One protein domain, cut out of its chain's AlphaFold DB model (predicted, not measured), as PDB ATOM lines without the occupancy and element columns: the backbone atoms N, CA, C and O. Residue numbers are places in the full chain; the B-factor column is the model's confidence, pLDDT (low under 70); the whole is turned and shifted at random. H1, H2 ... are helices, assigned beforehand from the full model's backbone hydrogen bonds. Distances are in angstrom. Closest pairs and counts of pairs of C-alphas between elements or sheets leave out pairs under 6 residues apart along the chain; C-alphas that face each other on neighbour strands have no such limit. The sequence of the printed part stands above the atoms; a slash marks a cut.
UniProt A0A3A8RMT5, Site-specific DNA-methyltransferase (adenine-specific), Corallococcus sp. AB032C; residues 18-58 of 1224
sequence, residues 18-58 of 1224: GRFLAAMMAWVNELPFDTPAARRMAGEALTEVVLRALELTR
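What this domain is: This is residues 18 to 58 of the 1224 residues of the protein "Site-specific DNA-methyltransferase (adenine-specific)" of Corallococcus sp. AB032C (UniProt A0A3A8RMT5). Two helices, H1 and then the longer H2, make an open V, with the five-residue link between them at its point. The free ends of H1 and H2 spread apart with nothing filling the space between. The printed part has 41 residues with two named helices and no named strand: all helix. It is loose, with a radius of gyration of the C-alphas of 12.6 A, and flat, spanning 33 by 31 by 7 A.

How they stand to each other: Start with H1, residues 18 to 30, which stands free. A tight link then leads to H2, residues 36 to 56. H1 and H2 are apart, with no C-alphas within 8 A. In both helices every O i to N i+4 pair is within hydrogen-bond range.

Where its parts are: Find C-alpha 18 at (25.532, 38.495, 115.366); from there H1 runs 18.5 A to C-alpha 30. Look next for C-alpha 36 at (19.682, 57.330, 91.749), where H2 begins; it runs 30.4 A to C-alpha 56 at (8.462, 29.560, 97.229).

The domain as a whole: The two C-alphas farthest apart, those of Thr 35 and Arg 58, are 34.8 A apart. The printed part has no cut. In the B-factor column, residues 51 to 58 are under 70.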
ATOM      1  N   GLY A  18      24.845  37.217 115.624       77.81
ATOM      2  CA  GLY A  18      25.532  38.495 115.366       77.81
ATOM      3  C   GLY A  18      26.556  38.429 114.221       77.81
ATOM      4  O   GLY A  18      26.791  39.423 113.540       77.81
ATOM      5  N   ARG A  19      27.108  37.238 113.938       74.69
ATOM      6  CA  ARG A  19      27.958  36.976 112.764       74.69
ATOM      7  C   ARG A  19      27.193  37.024 111.443       74.69
ATOM      8  O   ARG A  19      27.706  37.579 110.480       74.69
ATOM      9  N   PHE A  20      25.990  36.457 111.391       72.12
ATOM     10  CA  PHE A  20      25.137  36.523 110.206       72.12
ATOM     11  C   PHE A  20      24.669  37.953 109.942       72.12
ATOM     12  O   PHE A  20      24.763  38.417 108.812       72.12
ATOM     13  N   LEU A  21      24.260  38.686 110.985       81.19
ATOM     14  CA  LEU A  21      23.898  40.097 110.842       81.19
ATOM     15  C   LEU A  21      25.086  40.935 110.342       81.19
ATOM     16  O   LEU A  21      24.921  41.729 109.423       81.19
ATOM     17  N   ALA A  22      26.292  40.719 110.877       80.81
ATOM     18  CA  ALA A  22      27.497  41.399 110.401       80.81
ATOM     19  C   ALA A  22      27.821  41.068 108.932       80.81
ATOM     20  O   ALA A  22      28.172  41.967 108.170       80.81
ATOM     21  N   ALA A  23      27.663  39.806 108.515       75.12
ATOM     22  CA  ALA A  23      27.844  39.396 107.123       75.12
ATOM     23  C   ALA A  23      26.798  40.032 106.193       75.12
ATOM     24  O   ALA A  23      27.153  40.525 105.125       75.12
ATOM     25  N   MET A  24      25.530  40.092 106.617       77.44
ATOM     26  CA  MET A  24      24.482  40.803 105.881       77.44
ATOM     27  C   MET A  24      24.780  42.298 105.768       77.44
ATOM     28  O   MET A  24      24.634  42.859 104.691       77.44
ATOM     29  N   MET A  25      25.215  42.947 106.852       82.12
ATOM     30  CA  MET A  25      25.569  44.369 106.831       82.12
ATOM     31  C   MET A  25      26.754  44.649 105.905       82.12
ATOM     32  O   MET A  25      26.714  45.625 105.162       82.12
ATOM     33  N   ALA A  26      27.782  43.794 105.918       83.56
ATOM     34  CA  ALA A  26      28.913  43.903 105.000       83.56
ATOM     35  C   ALA A  26      28.456  43.762 103.541       83.56
ATOM     36  O   ALA A  26      28.797  44.603 102.717       83.56
ATOM     37  N   TRP A  27      27.609  42.771 103.251       79.88
ATOM     38  CA  TRP A  27      27.047  42.571 101.918       79.88
ATOM     39  C   TRP A  27      26.179  43.751 101.458       79.88
ATOM     40  O   TRP A  27      26.359  44.245 100.351       79.88
ATOM     41  N   VAL A  28      25.284  44.269 102.312       80.44
ATOM     42  CA  VAL A  28      24.467  45.457 101.998       80.44
ATOM     43  C   VAL A  28      25.345  46.689 101.762       80.44
ATOM     44  O   VAL A  28      25.037  47.488 100.885       80.44
ATOM     45  N   ASN A  29      26.452  46.839 102.497       82.81
ATOM     46  CA  ASN A  29      27.399  47.940 102.313       82.81
ATOM     47  C   ASN A  29      28.181  47.856 100.986       82.81
ATOM     48  O   ASN A  29      28.683  48.872 100.515       82.81
ATOM     49  N   GLU A  30      28.287  46.672 100.377       82.19
ATOM     50  CA  GLU A  30      28.887  46.482  99.049       82.19
ATOM     51  C   GLU A  30      27.906  46.763  97.898       82.19
ATOM     52  O   GLU A  30      28.323  46.874  96.743       82.19
ATOM     53  N   LEU A  31      26.603  46.894  98.180       78.31
ATOM     54  CA  LEU A  31      25.610  47.195  97.153       78.31
ATOM     55  C   LEU A  31      25.694  48.671  96.723       78.31
ATOM     56  O   LEU A  31      25.787  49.570  97.563       78.31
ATOM     57  N   PRO A  32      25.609  48.963  95.414       77.00
ATOM     58  CA  PRO A  32      25.755  50.324  94.922       77.00
ATOM     59  C   PRO A  32      24.468  51.133  95.184       77.00
ATOM     60  O   PRO A  32      23.470  50.981  94.484       77.00
ATOM     61  N   PHE A  33      24.485  52.034  96.173       80.62
ATOM     62  CA  PHE A  33      23.359  52.938  96.497       80.62
ATOM     63  C   PHE A  33      23.648  54.429  96.225       80.62
ATOM     64  O   PHE A  33      22.786  55.291  96.436       80.62
ATOM     65  N   ASP A  34      24.845  54.743  95.727       80.19
ATOM     66  CA  ASP A  34      25.364  56.117  95.662       80.19
ATOM     67  C   ASP A  34      24.675  56.988  94.609       80.19
ATOM     68  O   ASP A  34      24.586  58.209  94.747       80.19
ATOM     69  N   THR A  35      24.141  56.371  93.551       80.69
ATOM     70  CA  THR A  35      23.443  57.087  92.478       80.69
ATOM     71  C   THR A  35      21.957  56.741  92.457       80.69
ATOM     72  O   THR A  35      21.573  55.618  92.794       80.69
ATOM     73  N   PRO A  36      21.086  57.654  91.984       74.06
ATOM     74  CA  PRO A  36      19.682  57.330  91.749       74.06
ATOM     75  C   PRO A  36      19.489  56.111  90.838       74.06
ATOM     76  O   PRO A  36      18.527  55.376  91.018       74.06
ATOM     77  N   ALA A  37      20.383  55.882  89.869       74.88
ATOM     78  CA  ALA A  37      20.334  54.706  89.000       74.88
ATOM     79  C   ALA A  37      20.627  53.413  89.765       74.88
ATOM     80  O   ALA A  37      19.883  52.447  89.629       74.88
ATOM     81  N   ALA A  38      21.647  53.423  90.617       78.12
ATOM     82  CA  ALA A  38      22.038  52.248  91.380       78.12
ATOM     83  C   ALA A  38      21.002  51.881  92.464       78.12
ATOM     84  O   ALA A  38      20.631  50.715  92.585       78.12
ATOM     85  N   ARG A  39      20.400  52.879  93.138       78.94
ATOM     86  CA  ARG A  39      19.249  52.654  94.042       78.94
ATOM     87  C   ARG A  39      18.070  51.974  93.344       78.94
ATOM     88  O   ARG A  39      17.443  51.097  93.927       78.94
ATOM     89  N   ARG A  40      17.795  52.343  92.089       76.31
ATOM     90  CA  ARG A  40      16.727  51.721  91.292       76.31
ATOM     91  C   ARG A  40      17.042  50.282  90.918       76.31
ATOM     92  O   ARG A  40      16.173  49.438  91.078       76.31
ATOM     93  N   MET A  41      18.273  50.000  90.492       78.69
ATOM     94  CA  MET A  41      18.709  48.626  90.220       78.69
ATOM     95  C   MET A  41      18.576  47.744  91.468       78.69
ATOM     96  O   MET A  41      18.132  46.605  91.370       78.69
ATOM     97  N   ALA A  42      18.897  48.281  92.650       78.88
ATOM     98  CA  ALA A  42      18.681  47.580  93.914       78.88
ATOM     99  C   ALA A  42      17.187  47.353  94.212       78.88
ATOM    100  O   ALA A  42      16.818  46.283  94.689       78.88
ATOM    101  N   GLY A  43      16.324  48.326  93.897       77.75
ATOM    102  CA  GLY A  43      14.868  48.177  93.975       77.75
ATOM    103  C   GLY A  43      14.328  47.081  93.051       77.75
ATOM    104  O   GLY A  43      13.578  46.228  93.510       77.75
ATOM    105  N   GLU A  44      14.755  47.051  91.786       76.75
ATOM    106  CA  GLU A  44      14.377  46.019  90.806       76.75
ATOM    107  C   GLU A  44      14.855  44.624  91.235       76.75
ATOM    108  O   GLU A  44      14.093  43.659  91.182       76.75
ATOM    109  N   ALA A  45      16.089  44.518  91.737       79.38
ATOM    110  CA  ALA A  45      16.607  43.271  92.293       79.38
ATOM    111  C   ALA A  45      15.804  42.816  93.525       79.38
ATOM    112  O   ALA A  45      15.514  41.629  93.662       79.38
ATOM    113  N   LEU A  46      15.407  43.748  94.400       79.50
ATOM    114  CA  LEU A  46      14.541  43.452  95.540       79.50
ATOM    115  C   LEU A  46      13.164  42.957  95.081       79.50
ATOM    116  O   LEU A  46      12.678  41.978  95.644       79.50
ATOM    117  N   THR A  47      12.560  43.563  94.052       75.00
ATOM    118  CA  THR A  47      11.299  43.080  93.468       75.00
ATOM    119  C   THR A  47      11.430  41.630  93.006       75.00
ATOM    120  O   THR A  47      10.614  40.799  93.392       75.00
ATOM    121  N   GLU A  48      12.480  41.287  92.257       75.31
ATOM    122  CA  GLU A  48      12.712  39.914  91.782       75.31
ATOM    123  C   GLU A  48      12.933  38.914  92.929       75.31
ATOM    124  O   GLU A  48      12.413  37.797  92.901       75.31
ATOM    125  N   VAL A  49      13.667  39.311  93.974       77.19
ATOM    126  CA  VAL A  49      13.871  38.475  95.169       77.19
ATOM    127  C   VAL A  49      12.557  38.250  95.913       77.19
ATOM    128  O   VAL A  49      12.274  37.120  96.304       77.19
ATOM    129  N   VAL A  50      11.744  39.296  96.086       73.69
ATOM    130  CA  VAL A  50      10.427  39.207  96.733       73.69
ATOM    131  C   VAL A  50       9.490  38.311  95.924       73.69
ATOM    132  O   VAL A  50       8.857  37.432  96.503       73.69
ATOM    133  N   LEU A  51       9.443  38.465  94.596       68.81
ATOM    134  CA  LEU A  51       8.635  37.617  93.716       68.81
ATOM    135  C   LEU A  51       9.034  36.140  93.842       68.81
ATOM    136  O   LEU A  51       8.176  35.305  94.112       68.81
ATOM    137  N   ARG A  52      10.333  35.823  93.765       68.50
ATOM    138  CA  ARG A  52      10.830  34.446  93.943       68.50
ATOM    139  C   ARG A  52      10.570  33.895  95.343       68.50
ATOM    140  O   ARG A  52      10.233  32.725  95.494       68.50
ATOM    141  N   ALA A  53      10.740  34.711  96.380       66.00
ATOM    142  CA  ALA A  53      10.485  34.287  97.753       66.00
ATOM    143  C   ALA A  53       9.002  33.945  97.962       66.00
ATOM    144  O   ALA A  53       8.696  32.934  98.593       66.00
ATOM    145  N   LEU A  54       8.094  34.736  97.389       61.38
ATOM    146  CA  LEU A  54       6.648  34.517  97.461       61.38
ATOM    147  C   LEU A  54       6.169  33.370  96.550       61.38
ATOM    148  O   LEU A  54       5.197  32.702  96.885       61.38
ATOM    149  N   GLU A  55       6.866  33.062  95.452       56.69
ATOM    150  CA  GLU A  55       6.641  31.821  94.686       56.69
ATOM    151  C   GLU A  55       6.972  30.566  95.516       56.69
ATOM    152  O   GLU A  55       6.297  29.542  95.407       56.69
ATOM    153  N   LEU A  56       7.995  30.655  96.372       50.91
ATOM    154  CA  LEU A  56       8.462  29.560  97.229       50.91
ATOM    155  C   LEU A  56       7.699  29.452  98.559       50.91
ATOM    156  O   LEU A  56       7.746  28.408  99.209       50.91
ATOM    157  N   THR A  57       7.001  30.510  98.983       45.34
ATOM    158  CA  THR A  57       6.313  30.569 100.278       45.34
ATOM    159  C   THR A  57       4.865  31.024 100.119       45.34
ATOM    160  O   THR A  57       4.580  32.129  99.672       45.34
ATOM    161  N   ARG A  58       3.910  30.183 100.539       41.97
ATOM    162  CA  ARG A  58       2.498  30.583 100.654       41.97
ATOM    163  C   ARG A  58       2.320  31.512 101.857       41.97
ATOM    164  O   ARG A  58       1.869  31.072 102.911       41.97
TER     165      ARG A  58